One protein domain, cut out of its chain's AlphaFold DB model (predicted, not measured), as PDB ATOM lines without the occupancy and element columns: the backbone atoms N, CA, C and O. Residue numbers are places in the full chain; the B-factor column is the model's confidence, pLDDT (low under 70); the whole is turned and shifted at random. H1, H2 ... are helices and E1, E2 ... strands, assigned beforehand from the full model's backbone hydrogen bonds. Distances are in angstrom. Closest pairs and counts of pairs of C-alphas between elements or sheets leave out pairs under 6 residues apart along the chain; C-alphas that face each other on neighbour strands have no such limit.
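AT A GLANCE: This is residues 3 to 114 of the 236 residues of the protein "CAMSAP_CH domain-containing protein" of Aedes albopictus (UniProt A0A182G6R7). Three helices, H3, H4 and H6, run roughly the same way, their centres making a triangle, and form a loose three-helix core. H2 and H5 pack at the end where these helices begin, and the small hairpin E1 and E2 reaches out beyond that end. The printed part has 112 residues, with six named helices and two named strands in the order H1, E1, E2, H2, H3, H4, H5, H6; the class is mostly helix, and the sheet E1 - E2 is antiparallel. The whole is compact, with a radius of gyration of the C-alphas of 14.5 A and spans of 47 by 37 by 23 A.

IN THESE COORDINATES: Find C-alpha 11 at (258.655, 450.420, 405.968), where H1, residues 11 to 14, begins. Next come E1, residues 17 to 19, and E2, residues 25 to 27. H2, residues 29 to 36, covers 10.3 A; H3, residues 39 to 49, 15.3 A; H4, residues 59 to 68, 14.1 A. After H5, residues 83 to 87, H6 runs 26.7 A from residue 94 to C-alpha 112 at (278.807, 457.922, 392.048).

HOW THE PARTS SIT: Look first at H1, close to but not clearly touching H2; their closest C-alphas, Leu 13 and Ile 31, are 7.7 A apart. In the hairpin E1 and E2, N 18 and O 26 are within hydrogen-bond range at 2.9 A. H3 touches H6 at a shallow tilt of 11 degrees, the same way, closest at the C-alphas of Ile 48 and Tyr 108, 6.6 A. Residues 100 to 107 of H6 touch H4, at a steep tilt of 41 degrees; the closest C-alphas, Leu 66 and Ala 103, are 7.1 A apart. H5 touches H4, with the C-alphas of His 59 and Glu 83 closest at 5.2 A. Every O i to N i+4 pair is within hydrogen-bond range in H2, H3, H4, H5 and H6; H1 is too short for one.

THE WHOLE: The C-alphas of His 21 and Ser 114, the two farthest apart, are 48.1 A from each other. The printed part has no cut, and the link from H4 to H5, 14 residues, is long. Look for pLDDT under 70 at residues 3 to 6 and 77 to 78.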
ATOM      1  N   LYS A   3     269.590 453.401 398.873       53.00
ATOM      2  CA  LYS A   3     270.919 453.721 399.417       53.00
ATOM      3  C   LYS A   3     270.934 454.771 400.528       53.00
ATOM      4  O   LYS A   3     271.873 454.761 401.311       53.00
ATOM      5  N   ALA A   4     269.893 455.601 400.660       59.88
ATOM      6  CA  ALA A   4     269.772 456.522 401.795       59.88
ATOM      7  C   ALA A   4     269.534 455.784 403.132       59.88
ATOM      8  O   ALA A   4     269.564 456.375 404.206       59.88
ATOM      9  N   TYR A   5     269.309 454.476 403.079       60.69
ATOM     10  CA  TYR A   5     269.091 453.654 404.256       60.69
ATOM     11  C   TYR A   5     269.942 452.387 404.222       60.69
ATOM     12  O   TYR A   5     269.492 451.326 404.643       60.69
ATOM     13  N   ASN A   6     271.160 452.460 403.670       67.00
ATOM     14  CA  ASN A   6     272.069 451.308 403.577       67.00
ATOM     15  C   ASN A   6     271.409 450.064 402.947       67.00
ATOM     16  O   ASN A   6     271.584 448.937 403.405       67.00
ATOM     17  N   ASN A   7     270.625 450.283 401.891       70.12
ATOM     18  CA  ASN A   7     269.828 449.277 401.187       70.12
ATOM     19  C   ASN A   7     268.654 448.677 401.986       70.12
ATOM     20  O   ASN A   7     268.116 447.638 401.604       70.12
ATOM     21  N   ARG A   8     268.221 449.333 403.068       74.06
ATOM     22  CA  ARG A   8     267.041 448.968 403.867       74.06
ATOM     23  C   ARG A   8     266.054 450.126 403.926       74.06
ATOM     24  O   ARG A   8     266.001 450.849 404.911       74.06
ATOM     25  N   VAL A   9     265.270 450.307 402.864       74.94
ATOM     26  CA  VAL A   9     264.205 451.324 402.848       74.94
ATOM     27  C   VAL A   9     263.269 451.101 404.050       74.94
ATOM     28  O   VAL A   9     262.746 449.990 404.182       74.94
ATOM     29  N   PRO A  10     263.056 452.108 404.919       77.81
ATOM     30  CA  PRO A  10     262.123 452.021 406.029       77.81
ATOM     31  C   PRO A  10     260.719 451.679 405.550       77.81
ATOM     32  O   PRO A  10     260.291 452.147 404.496       77.81
ATOM     33  N   GLU A  11     259.984 450.911 406.348       76.88
ATOM     34  CA  GLU A  11     258.655 450.420 405.968       76.88
ATOM     35  C   GLU A  11     257.686 451.559 405.618       76.88
ATOM     36  O   GLU A  11     256.956 451.480 404.634       76.88
ATOM     37  N   PHE A  12     257.761 452.676 406.349       74.56
ATOM     38  CA  PHE A  12     256.920 453.850 406.104       74.56
ATOM     39  C   PHE A  12     257.186 454.544 404.756       74.56
ATOM     40  O   PHE A  12     256.342 455.308 404.305       74.56
ATOM     41  N   LEU A  13     258.336 454.293 404.113       79.81
ATOM     42  CA  LEU A  13     258.650 454.783 402.764       79.81
ATOM     43  C   LEU A  13     258.358 453.758 401.666       79.81
ATOM     44  O   LEU A  13     258.350 454.132 400.494       79.81
ATOM     45  N   LYS A  14     258.156 452.481 402.013       81.94
ATOM     46  CA  LYS A  14     257.749 451.458 401.035       81.94
ATOM     47  C   LYS A  14     256.300 451.653 400.613       81.94
ATOM     48  O   LYS A  14     255.989 451.519 399.437       81.94
ATOM     49  N   ASP A  15     255.459 452.003 401.577       87.12
ATOM     50  CA  ASP A  15     254.072 452.390 401.369       87.12
ATOM     51  C   ASP A  15     253.890 453.827 401.882       87.12
ATOM     52  O   ASP A  15     253.667 454.021 403.078       87.12
ATOM     53  N   PRO A  16     254.109 454.851 401.039       88.75
ATOM     54  CA  PRO A  16     254.157 456.240 401.488       88.75
ATOM     55  C   PRO A  16     252.778 456.890 401.657       88.75
ATOM     56  O   PRO A  16     252.694 457.984 402.221       88.75
ATOM     57  N   PHE A  17     251.709 456.232 401.203       92.06
ATOM     58  CA  PHE A  17     250.356 456.776 401.207       92.06
ATOM     59  C   PHE A  17     249.452 456.054 402.207       92.06
ATOM     60  O   PHE A  17     249.684 454.907 402.581       92.06
ATOM     61  N   TYR A  18     248.417 456.740 402.668       91.94
ATOM     62  CA  TYR A  18     247.264 456.139 403.329       91.94
ATOM     63  C   TYR A  18     245.999 456.747 402.729       91.94
ATOM     64  O   TYR A  18     246.041 457.868 402.225       91.94
ATOM     65  N   ARG A  19     244.881 456.024 402.794       94.00
ATOM     66  CA  ARG A  19     243.578 456.562 402.397       94.00
ATOM     67  C   ARG A  19     242.852 457.136 403.593       94.00
ATOM     68  O   ARG A  19     242.823 456.507 404.653       94.00
ATOM     69  N   ASP A  20     242.281 458.317 403.419       92.50
ATOM     70  CA  ASP A  20     241.350 458.867 404.395       92.50
ATOM     71  C   ASP A  20     239.959 458.211 404.283       92.50
ATOM     72  O   ASP A  20     239.737 457.258 403.532       92.50
ATOM     73  N   HIS A  21     239.012 458.715 405.073       92.44
ATOM     74  CA  HIS A  21     237.630 458.237 405.090       92.44
ATOM     75  C   HIS A  21     236.847 458.590 403.813       92.44
ATOM     76  O   HIS A  21     235.813 457.979 403.556       92.44
ATOM     77  N   GLU A  22     237.345 459.533 403.009       93.31
ATOM     78  CA  GLU A  22     236.785 459.932 401.714       93.31
ATOM     79  C   GLU A  22     237.428 459.156 400.547       93.31
ATOM     80  O   GLU A  22     237.042 459.320 399.388       93.31
ATOM     81  N   GLY A  23     238.394 458.278 400.843       92.50
ATOM     82  CA  GLY A  23     239.115 457.469 399.865       92.50
ATOM     83  C   GLY A  23     240.228 458.213 399.124       92.50
ATOM     84  O   GLY A  23     240.749 457.668 398.150       92.50
ATOM     85  N   GLN A  24     240.600 459.420 399.559       92.56
ATOM     86  CA  GLN A  24     241.703 460.188 398.977       92.56
ATOM     87  C   GLN A  24     243.050 459.684 399.501       92.56
ATOM     88  O   GLN A  24     243.194 459.387 400.688       92.56
ATOM     89  N   ASP A  25     244.045 459.597 398.614       92.38
ATOM     90  CA  ASP A  25     245.405 459.203 398.980       92.38
ATOM     91  C   ASP A  25     246.164 460.399 399.582       92.38
ATOM     92  O   ASP A  25     246.340 461.441 398.949       92.38
ATOM     93  N   HIS A  26     246.677 460.224 400.799       91.44
ATOM     94  CA  HIS A  26     247.470 461.216 401.526       91.44
ATOM     95  C   HIS A  26     248.851 460.676 401.851       91.44
ATOM     96  O   HIS A  26     249.011 459.508 402.204       91.44
ATOM     97  N   LEU A  27     249.865 461.540 401.807       92.88
ATOM     98  CA  LEU A  27     251.192 461.181 402.302       92.88
ATOM     99  C   LEU A  27     251.139 460.924 403.805       92.88
ATOM    100  O   LEU A  27     250.630 461.750 404.566       92.88
ATOM    101  N   LYS A  28     251.733 459.812 404.249       93.50
ATOM    102  CA  LYS A  28     251.848 459.491 405.678       93.50
ATOM    103  C   LYS A  28     252.476 460.672 406.439       93.50
ATOM    104  O   LYS A  28     253.481 461.217 405.970       93.50
ATOM    105  N   PRO A  29     251.970 461.040 407.635       92.88
ATOM    106  CA  PRO A  29     252.437 462.221 408.368       92.88
ATOM    107  C   PRO A  29     253.953 462.266 408.596       92.88
ATOM    108  O   PRO A  29     254.556 463.332 408.545       92.88
ATOM    109  N   GLN A  30     254.595 461.108 408.781       92.25
ATOM    110  CA  GLN A  30     256.051 461.009 408.943       92.25
ATOM    111  C   GLN A  30     256.826 461.519 407.718       92.25
ATOM    112  O   GLN A  30     257.886 462.120 407.873       92.25
ATOM    113  N   ILE A  31     256.293 461.319 406.510       93.69
ATOM    114  CA  ILE A  31     256.899 461.808 405.266       93.69
ATOM    115  C   ILE A  31     256.708 463.317 405.157       93.69
ATOM    116  O   ILE A  31     257.666 464.024 404.864       93.69
ATOM    117  N   VAL A  32     255.504 463.814 405.454       95.25
ATOM    118  CA  VAL A  32     255.208 465.257 405.463       95.25
ATOM    119  C   VAL A  32     256.136 465.987 406.436       95.25
ATOM    120  O   VAL A  32     256.760 466.977 406.060       95.25
ATOM    121  N   VAL A  33     256.299 465.461 407.653       94.94
ATOM    122  CA  VAL A  33     257.238 465.997 408.649       94.94
ATOM    123  C   VAL A  33     258.678 465.909 408.146       94.94
ATOM    124  O   VAL A  33     259.406 466.893 408.232       94.94
ATOM    125  N   GLY A  34     259.088 464.765 407.592       95.12
ATOM    126  CA  GLY A  34     260.453 464.558 407.109       95.12
ATOM    127  C   GLY A  34     260.854 465.464 405.939       95.12
ATOM    128  O   GLY A  34     262.014 465.867 405.829       95.12
ATOM    129  N   LEU A  35     259.892 465.804 405.078       96.31
ATOM    130  CA  LEU A  35     260.049 466.791 404.013       96.31
ATOM    131  C   LEU A  35     260.058 468.215 404.583       96.31
ATOM    132  O   LEU A  35     260.960 468.991 404.267       96.31
ATOM    133  N   GLY A  36     259.106 468.530 405.464       96.50
ATOM    134  CA  GLY A  36     258.936 469.851 406.070       96.50
ATOM    135  C   GLY A  36     260.025 470.255 407.067       96.50
ATOM    136  O   GLY A  36     260.159 471.437 407.355       96.50
ATOM    137  N   ASN A  37     260.829 469.312 407.570       96.56
ATOM    138  CA  ASN A  37     261.987 469.581 408.434       96.56
ATOM    139  C   ASN A  37     263.342 469.223 407.792       96.56
ATOM    140  O   ASN A  37     264.353 469.192 408.485       96.56
ATOM    141  N   ALA A  38     263.355 468.913 406.490       97.62
ATOM    142  CA  ALA A  38     264.535 468.535 405.705       97.62
ATOM    143  C   ALA A  38     265.281 467.253 406.136       97.62
ATOM    144  O   ALA A  38     266.300 466.915 405.525       97.62
ATOM    145  N   SER A  39     264.799 466.492 407.123       95.25
ATOM    146  CA  SER A  39     265.504 465.297 407.622       95.25
ATOM    147  C   SER A  39     265.708 464.220 406.551       95.25
ATOM    148  O   SER A  39     266.760 463.578 406.516       95.25
ATOM    149  N   ILE A  40     264.762 464.059 405.617       93.38
ATOM    150  CA  ILE A  40     264.914 463.120 404.492       93.38
ATOM    151  C   ILE A  40     266.073 463.553 403.575       93.38
ATOM    152  O   ILE A  40     266.837 462.709 403.105       93.38
ATOM    153  N   TYR A  41     266.255 464.857 403.359       96.62
ATOM    154  CA  TYR A  41     267.352 465.400 402.550       96.62
ATOM    155  C   TYR A  41     268.701 465.263 403.249       96.62
ATOM    156  O   TYR A  41     269.674 464.832 402.628       96.62
ATOM    157  N   CYS A  42     268.734 465.557 404.550       96.25
ATOM    158  CA  CYS A  42     269.897 465.356 405.412       96.25
ATOM    159  C   CYS A  42     270.376 463.906 405.343       96.25
ATOM    160  O   CYS A  42     271.546 463.644 405.070       96.25
ATOM    161  N   GLN A  43     269.448 462.952 405.462       92.69
ATOM    162  CA  GLN A  43     269.771 461.536 405.346       92.69
ATOM    163  C   GLN A  43     270.417 461.215 403.992       92.69
ATOM    164  O   GLN A  43     271.427 460.514 403.949       92.69
ATOM    165  N   VAL A  44     269.889 461.727 402.877       93.06
ATOM    166  CA  VAL A  44     270.490 461.504 401.551       93.06
ATOM    167  C   VAL A  44     271.919 462.051 401.488       93.06
ATOM    168  O   VAL A  44     272.825 461.317 401.090       93.06
ATOM    169  N   LEU A  45     272.144 463.294 401.919       95.44
ATOM    170  CA  LEU A  45     273.469 463.923 401.889       95.44
ATOM    171  C   LEU A  45     274.473 463.228 402.816       95.44
ATOM    172  O   LEU A  45     275.600 462.956 402.395       95.44
ATOM    173  N   SER A  46     274.063 462.852 404.031       93.12
ATOM    174  CA  SER A  46     274.893 462.064 404.945       93.12
ATOM    175  C   SER A  46     275.303 460.725 404.339       93.12
ATOM    176  O   SER A  46     276.426 460.294 404.557       93.12
ATOM    177  N   ASN A  47     274.455 460.078 403.534       88.94
ATOM    178  CA  ASN A  47     274.846 458.842 402.849       88.94
ATOM    179  C   ASN A  47     275.763 459.075 401.646       88.94
ATOM    180  O   ASN A  47     276.611 458.233 401.359       88.94
ATOM    181  N   ILE A  48     275.599 460.188 400.927       91.62
ATOM    182  CA  ILE A  48     276.482 460.534 399.806       91.62
ATOM    183  C   ILE A  48     277.904 460.784 400.312       91.62
ATOM    184  O   ILE A  48     278.857 460.242 399.750       91.62
ATOM    185  N   TYR A  49     278.040 461.582 401.374       92.25
ATOM    186  CA  TYR A  49     279.338 462.061 401.849       92.25
ATOM    187  C   TYR A  49     279.898 461.297 403.047       92.25
ATOM    188  O   TYR A  49     281.081 461.439 403.338       92.25
ATOM    189  N   SER A  50     279.089 460.478 403.728       90.88
ATOM    190  CA  SER A  50     279.460 459.841 405.004       90.88
ATOM    191  C   SER A  50     279.962 460.850 406.050       90.88
ATOM    192  O   SER A  50     280.805 460.522 406.878       90.88
ATOM    193  N   ASP A  51     279.451 462.085 405.998       90.62
ATOM    194  CA  ASP A  51     279.885 463.206 406.835       90.62
ATOM    195  C   ASP A  51     278.756 463.603 407.818       90.62
ATOM    196  O   ASP A  51     277.637 463.917 407.378       90.62
ATOM    197  N   PRO A  52     279.019 463.583 409.144       90.19
ATOM    198  CA  PRO A  52     278.071 463.999 410.177       90.19
ATOM    199  C   PRO A  52     277.531 465.424 410.013       90.19
ATOM    200  O   PRO A  52     276.416 465.697 410.454       90.19
ATOM    201  N   ASN A  53     278.260 466.317 409.338       93.44
ATOM    202  CA  ASN A  53     277.828 467.700 409.107       93.44
ATOM    203  C   ASN A  53     276.512 467.797 408.317       93.44
ATOM    204  O   ASN A  53     275.812 468.802 408.402       93.44
ATOM    205  N   TYR A  54     276.146 466.751 407.569       95.25
ATOM    206  CA  TYR A  54     274.900 466.709 406.802       95.25
ATOM    207  C   TYR A  54     273.700 466.153 407.581       95.25
ATOM    208  O   TYR A  54     272.618 466.061 407.010       95.25
ATOM    209  N   GLN A  55     273.853 465.781 408.858       92.44
ATOM    210  CA  GLN A  55     272.784 465.120 409.622       92.44
ATOM    211  C   GLN A  55     271.651 466.059 410.056       92.44
ATOM    212  O   GLN A  55     270.551 465.586 410.328       92.44
ATOM    213  N   SER A  56     271.901 467.370 410.133       95.56
ATOM    214  CA  SER A  56     270.938 468.346 410.658       95.56
ATOM    215  C   SER A  56     271.060 469.697 409.952       95.56
ATOM    216  O   SER A  56     271.527 470.680 410.528       95.56
ATOM    217  N   LEU A  57     270.643 469.740 408.689       97.38
ATOM    218  CA  LEU A  57     270.594 470.952 407.874       97.38
ATOM    219  C   LEU A  57     269.157 471.455 407.719       97.38
ATOM    220  O   LEU A  57     268.218 470.668 407.625       97.38
ATOM    221  N   ASN A  58     269.003 472.774 407.627       97.75
ATOM    222  CA  ASN A  58     267.758 473.394 407.183       97.75
ATOM    223  C   ASN A  58     267.676 473.430 405.645       97.75
ATOM    224  O   ASN A  58     268.680 473.216 404.956       97.75
ATOM    225  N   HIS A  59     266.496 473.701 405.078       98.00
ATOM    226  CA  HIS A  59     266.313 473.689 403.620       98.00
ATOM    227  C   HIS A  59     267.208 474.697 402.920       98.00
ATOM    228  O   HIS A  59     267.753 474.376 401.867       98.00
ATOM    229  N   TRP A  60     267.421 475.874 403.513       97.00
ATOM    230  CA  TRP A  60     268.336 476.863 402.946       97.00
ATOM    231  C   TRP A  60     269.747 476.290 402.743       97.00
ATOM    232  O   TRP A  60     270.322 476.406 401.659       97.00
ATOM    233  N   SER A  61     270.277 475.588 403.746       97.69
ATOM    234  CA  SER A  61     271.593 474.941 403.678       97.69
ATOM    235  C   SER A  61     271.629 473.792 402.658       97.69
ATOM    236  O   SER A  61     272.651 473.598 401.991       97.69
ATOM    237  N   ILE A  62     270.522 473.056 402.478       97.75
ATOM    238  CA  ILE A  62     270.380 472.044 401.413       97.75
ATOM    239  C   ILE A  62     270.466 472.702 400.028       97.75
ATOM    240  O   ILE A  62     271.259 472.265 399.191       97.75
ATOM    241  N   LEU A  63     269.708 473.778 399.796       96.69
ATOM    242  CA  LEU A  63     269.703 474.510 398.523       96.69
ATOM    243  C   LEU A  63     271.084 475.108 398.215       96.69
ATOM    244  O   LEU A  63     271.597 474.954 397.104       96.69
ATOM    245  N   GLN A  64     271.743 475.702 399.214       96.00
ATOM    246  CA  GLN A  64     273.116 476.194 399.072       96.00
ATOM    247  C   GLN A  64     274.106 475.073 398.750       96.00
ATOM    248  O   GLN A  64     274.994 475.257 397.915       96.00
ATOM    249  N   THR A  65     273.963 473.905 399.379       96.69
ATOM    250  CA  THR A  65     274.815 472.741 399.097       96.69
ATOM    251  C   THR A  65     274.667 472.298 397.642       96.69
ATOM    252  O   THR A  65     275.677 472.109 396.961       96.69
ATOM    253  N   LEU A  66     273.434 472.189 397.138       96.50
ATOM    254  CA  LEU A  66     273.152 471.818 395.745       96.50
ATOM    255  C   LEU A  66     273.732 472.840 394.756       96.50
ATOM    256  O   LEU A  66     274.437 472.457 393.818       96.50
ATOM    257  N   SER A  67     273.534 474.132 395.028       95.12
ATOM    258  CA  SER A  67     274.089 475.229 394.228       95.12
ATOM    259  C   SER A  67     275.622 475.189 394.182       95.12
ATOM    260  O   SER A  67     276.217 475.169 393.103       95.12
ATOM    261  N   ARG A  68     276.290 475.048 395.338       95.81
ATOM    262  CA  ARG A  68     277.759 474.913 395.425       95.81
ATOM    263  C   ARG A  68     278.291 473.686 394.693       95.81
ATOM    264  O   ARG A  68     279.422 473.694 394.211       95.81
ATOM    265  N   LYS A  69     277.494 472.620 394.624       94.31
ATOM    266  CA  LYS A  69     277.818 471.402 393.876       94.31
ATOM    267  C   LYS A  69     277.506 471.521 392.384       94.31
ATOM    268  O   LYS A  69     277.793 470.576 391.642       94.31
ATOM    269  N   GLY A  70     276.988 472.661 391.928       92.88
ATOM    270  CA  GLY A  70     276.653 472.923 390.532       92.88
ATOM    271  C   GLY A  70     275.544 472.005 390.028       92.88
ATOM    272  O   GLY A  70     275.641 471.499 388.911       92.88
ATOM    273  N   VAL A  71     274.561 471.709 390.881       93.56
ATOM    274  CA  VAL A  71     273.358 470.968 390.496       93.56
ATOM    275  C   VAL A  71     272.261 471.983 390.180       93.56
ATOM    276  O   VAL A  71     271.937 472.787 391.057       93.56
ATOM    277  N   PRO A  72     271.710 471.986 388.955       87.69
ATOM    278  CA  PRO A  72     270.632 472.897 388.606       87.69
ATOM    279  C   PRO A  72     269.367 472.543 389.390       87.69
ATOM    280  O   PRO A  72     269.028 471.371 389.560       87.69
ATOM    281  N   LEU A  73     268.670 473.573 389.857       89.62
ATOM    282  CA  LEU A  73     267.325 473.464 390.404       89.62
ATOM    283  C   LEU A  73     266.368 473.885 389.289       89.62
ATOM    284  O   LEU A  73     266.462 475.002 388.783       89.62
ATOM    285  N   ASN A  74     265.486 472.978 388.870       80.56
ATOM    286  CA  ASN A  74     264.482 473.259 387.844       80.56
ATOM    287  C   ASN A  74     263.328 474.049 388.472       80.56
ATOM    288  O   ASN A  74     262.267 473.502 388.773       80.56
ATOM    289  N   GLU A  75     263.579 475.326 388.741       77.12
ATOM    290  CA  GLU A  75     262.599 476.241 389.317       77.12
ATOM    291  C   GLU A  75     261.643 476.749 388.233       77.12
ATOM    292  O   GLU A  75     262.060 477.159 387.148       77.12
ATOM    293  N   SER A  76     260.341 476.746 388.520       72.50
ATOM    294  CA  SER A  76     259.363 477.462 387.699       72.50
ATOM    295  C   SER A  76     259.446 478.958 387.989       72.50
ATOM    296  O   SER A  76     259.461 479.340 389.159       72.50
ATOM    297  N   SER A  77     259.408 479.805 386.954       68.00
ATOM    298  CA  SER A  77     259.459 481.271 387.109       68.00
ATOM    299  C   SER A  77     258.378 481.828 388.047       68.00
ATOM    300  O   SER A  77     258.593 482.861 388.673       68.00
ATOM    301  N   ASP A  78     257.232 481.152 388.152       69.12
ATOM    302  CA  ASP A  78     256.093 481.608 388.953       69.12
ATOM    303  C   ASP A  78     256.213 481.269 390.448       69.12
ATOM    304  O   ASP A  78     255.498 481.838 391.273       69.12
ATOM    305  N   LEU A  79     257.107 480.347 390.824       72.38
ATOM    306  CA  LEU A  79     257.266 479.908 392.210       72.38
ATOM    307  C   LEU A  79     258.747 479.608 392.508       72.38
ATOM    308  O   LEU A  79     259.182 478.466 392.335       72.38
ATOM    309  N   PRO A  80     259.534 480.611 392.943       80.75
ATOM    310  CA  PRO A  80     260.945 480.409 393.243       80.75
ATOM    311  C   PRO A  80     261.112 479.434 394.411       80.75
ATOM    312  O   PRO A  80     260.356 479.463 395.394       80.75
ATOM    313  N   LEU A  81     262.121 478.570 394.317       90.88
ATOM    314  CA  LEU A  81     262.364 477.549 395.327       90.88
ATOM    315  C   LEU A  81     263.060 478.181 396.538       90.88
ATOM    316  O   LEU A  81     264.245 478.500 396.515       90.88
ATOM    317  N   THR A  82     262.310 478.368 397.622       93.12
ATOM    318  CA  THR A  82     262.810 478.983 398.859       93.12
ATOM    319  C   THR A  82     262.568 478.084 400.065       93.12
ATOM    320  O   THR A  82     261.696 477.214 400.052       93.12
ATOM    321  N   GLU A  83     263.314 478.321 401.144       95.06
ATOM    322  CA  GLU A  83     263.095 477.640 402.424       95.06
ATOM    323  C   GLU A  83     261.657 477.832 402.932       95.06
ATOM    324  O   GLU A  83     261.017 476.864 403.330       95.06
ATOM    325  N   THR A  84     261.095 479.037 402.811       94.50
ATOM    326  CA  THR A  84     259.704 479.327 403.194       94.50
ATOM    327  C   THR A  84     258.696 478.434 402.467       94.50
ATOM    328  O   THR A  84     257.756 477.937 403.085       94.50
ATOM    329  N   VAL A  85     258.897 478.193 401.165       94.19
ATOM    330  CA  VAL A  85     258.036 477.301 400.369       94.19
ATOM    331  C   VAL A  85     258.157 475.850 400.845       94.19
ATOM    332  O   VAL A  85     257.151 475.150 400.911       94.19
ATOM    333  N   LEU A  86     259.366 475.407 401.203       95.94
ATOM    334  CA  LEU A  86     259.646 474.028 401.624       95.94
ATOM    335  C   LEU A  86     259.252 473.726 403.081       95.94
ATOM    336  O   LEU A  86     259.018 472.570 403.425       95.94
ATOM    337  N   ILE A  87     259.154 474.741 403.941       96.25
ATOM    338  CA  ILE A  87     258.639 474.591 405.313       96.25
ATOM    339  C   ILE A  87     257.097 474.548 405.322       96.25
ATOM    340  O   ILE A  87     256.489 474.038 406.268       96.25
ATOM    341  N   GLN A  88     256.433 475.040 404.268       94.25
ATOM    342  CA  GLN A  88     254.974 475.018 404.179       94.25
ATOM    343  C   GLN A  88     254.450 473.580 404.006       94.25
ATOM    344  O   GLN A  88     254.550 472.982 402.936       94.25
ATOM    345  N   THR A  89     253.828 473.052 405.065       91.62
ATOM    346  CA  THR A  89     253.268 471.687 405.119       91.62
ATOM    347  C   THR A  89     251.736 471.635 405.100       91.62
ATOM    348  O   THR A  89     251.170 470.550 405.005       91.62
ATOM    349  N   ASN A  90     251.053 472.786 405.138       90.31
ATOM    350  CA  ASN A  90     249.590 472.876 405.108       90.31
ATOM    351  C   ASN A  90     249.101 473.920 404.074       90.31
ATOM    352  O   ASN A  90     248.990 475.104 404.408       90.31
ATOM    353  N   PRO A  91     248.853 473.526 402.810       91.00
ATOM    354  CA  PRO A  91     249.180 472.225 402.221       91.00
ATOM    355  C   PRO A  91     250.681 472.093 401.913       91.00
ATOM    356  O   PRO A  91     251.371 473.091 401.689       91.00
ATOM    357  N   LEU A  92     251.182 470.855 401.877       92.94
ATOM    358  CA  LEU A  92     252.562 470.556 401.494       92.94
ATOM    359  C   LEU A  92     252.814 470.948 400.033       92.94
ATOM    360  O   LEU A  92     252.094 470.524 399.126       92.94
ATOM    361  N   ARG A  93     253.881 471.710 399.785       93.69
ATOM    362  CA  ARG A  93     254.283 472.125 398.431       93.69
ATOM    363  C   ARG A  93     255.028 471.003 397.703       93.69
ATOM    364  O   ARG A  93     256.237 471.072 397.503       93.69
ATOM    365  N   ILE A  94     254.305 469.954 397.300       92.12
ATOM    366  CA  ILE A  94     254.899 468.724 396.749       92.12
ATOM    367  C   ILE A  94     255.827 468.980 395.553       92.12
ATOM    368  O   ILE A  94     256.926 468.439 395.526       92.12
ATOM    369  N   ASN A  95     255.450 469.870 394.628       91.69
ATOM    370  CA  ASN A  95     256.274 470.198 393.459       91.69
ATOM    371  C   ASN A  95     257.636 470.785 393.861       91.69
ATOM    372  O   ASN A  95     258.653 470.394 393.303       91.69
ATOM    373  N   ALA A  96     257.673 471.646 394.883       93.62
ATOM    374  CA  ALA A  96     258.923 472.206 395.396       93.62
ATOM    375  C   ALA A  96     259.817 471.116 396.010       93.62
ATOM    376  O   ALA A  96     261.018 471.057 395.745       93.62
ATOM    377  N   HIS A  97     259.227 470.204 396.790       95.19
ATOM    378  CA  HIS A  97     259.960 469.066 397.345       95.19
ATOM    379  C   HIS A  97     260.459 468.104 396.258       95.19
ATOM    380  O   HIS A  97     261.559 467.567 396.399       95.19
ATOM    381  N   MET A  98     259.695 467.910 395.178       94.00
ATOM    382  CA  MET A  98     260.099 467.094 394.031       94.00
ATOM    383  C   MET A  98     261.329 467.668 393.332       94.00
ATOM    384  O   MET A  98     262.278 466.920 393.109       94.00
ATOM    385  N   THR A  99     261.393 468.986 393.112       94.88
ATOM    386  CA  THR A  99     262.589 469.641 392.552       94.88
ATOM    387  C   THR A  99     263.840 469.375 393.399       94.88
ATOM    388  O   THR A  99     264.904 469.061 392.864       94.88
ATOM    389  N   VAL A 100     263.731 469.434 394.735       96.44
ATOM    390  CA  VAL A 100     264.859 469.125 395.638       96.44
ATOM    391  C   VAL A 100     265.258 467.648 395.555       96.44
ATOM    392  O   VAL A 100     266.448 467.330 395.544       96.44
ATOM    393  N   ILE A 101     264.284 466.733 395.484       95.88
ATOM    394  CA  ILE A 101     264.539 465.291 395.349       95.88
ATOM    395  C   ILE A 101     265.269 464.999 394.036       95.88
ATOM    396  O   ILE A 101     266.280 464.295 394.054       95.88
ATOM    397  N   GLU A 102     264.804 465.555 392.921       94.25
ATOM    398  CA  GLU A 102     265.438 465.411 391.606       94.25
ATOM    399  C   GLU A 102     266.879 465.919 391.620       94.25
ATOM    400  O   GLU A 102     267.795 465.198 391.217       94.25
ATOM    401  N   ALA A 103     267.113 467.104 392.186       96.00
ATOM    402  CA  ALA A 103     268.453 467.655 392.331       96.00
ATOM    403  C   ALA A 103     269.361 466.759 393.196       96.00
ATOM    404  O   ALA A 103     270.513 466.502 392.843       96.00
ATOM    405  N   LEU A 104     268.852 466.196 394.296       96.19
ATOM    406  CA  LEU A 104     269.606 465.231 395.103       96.19
ATOM    407  C   LEU A 104     269.908 463.929 394.342       96.19
ATOM    408  O   LEU A 104     270.976 463.347 394.548       96.19
ATOM    409  N   MET A 105     269.023 463.472 393.450       93.75
ATOM    410  CA  MET A 105     269.303 462.321 392.580       93.75
ATOM    411  C   MET A 105     270.405 462.630 391.561       93.75
ATOM    412  O   MET A 105     271.295 461.800 391.367       93.75
ATOM    413  N   VAL A 106     270.394 463.824 390.961       92.56
ATOM    414  CA  VAL A 106     271.467 464.285 390.061       92.56
ATOM    415  C   VAL A 106     272.791 464.393 390.818       92.56
ATOM    416  O   VAL A 106     273.817 463.894 390.349       92.56
ATOM    417  N   LEU A 107     272.778 464.968 392.028       94.19
ATOM    418  CA  LEU A 107     273.959 465.024 392.892       94.19
ATOM    419  C   LEU A 107     274.497 463.620 393.179       94.19
ATOM    420  O   LEU A 107     275.694 463.370 393.035       94.19
ATOM    421  N   TYR A 108     273.610 462.695 393.546       91.88
ATOM    422  CA  TYR A 108     273.965 461.304 393.798       91.88
ATOM    423  C   TYR A 108     274.629 460.662 392.573       91.88
ATOM    424  O   TYR A 108     275.700 460.063 392.696       91.88
ATOM    425  N   ALA A 109     274.030 460.813 391.388       89.62
ATOM    426  CA  ALA A 109     274.582 460.292 390.143       89.62
ATOM    427  C   ALA A 109     275.978 460.870 389.870       89.62
ATOM    428  O   ALA A 109     276.906 460.106 389.612       89.62
ATOM    429  N   LYS A 110     276.155 462.187 390.023       89.69
ATOM    430  CA  LYS A 110     277.437 462.884 389.840       89.69
ATOM    431  C   LYS A 110     278.539 462.377 390.781       89.69
ATOM    432  O   LYS A 110     279.670 462.186 390.344       89.69
ATOM    433  N   GLU A 111     278.221 462.127 392.050       89.31
ATOM    434  CA  GLU A 111     279.189 461.643 393.050       89.31
ATOM    435  C   GLU A 111     279.513 460.142 392.878       89.31
ATOM    436  O   GLU A 111     280.628 459.682 393.151       89.31
ATOM    437  N   VAL A 112     278.563 459.338 392.386       85.75
ATOM    438  CA  VAL A 112     278.807 457.922 392.048       85.75
ATOM    439  C   VAL A 112     279.617 457.779 390.765       85.75
ATOM    440  O   VAL A 112     280.559 456.987 390.731       85.75
ATOM    441  N   ALA A 113     279.278 458.566 389.749       85.75
ATOM    442  CA  ALA A 113     279.899 458.590 388.431       85.75
ATOM    443  C   ALA A 113     281.117 459.524 388.368       85.75
ATOM    444  O   ALA A 113     281.361 460.176 387.353       85.75
ATOM    445  N   SER A 114     281.885 459.625 389.456       82.31
ATOM    446  CA  SER A 114     283.078 460.466 389.455       82.31
ATOM    447  C   SER A 114     284.119 459.922 388.473       82.31
ATOM    448  O   SER A 114     284.294 458.705 388.340       82.31
TER     449      SER A 114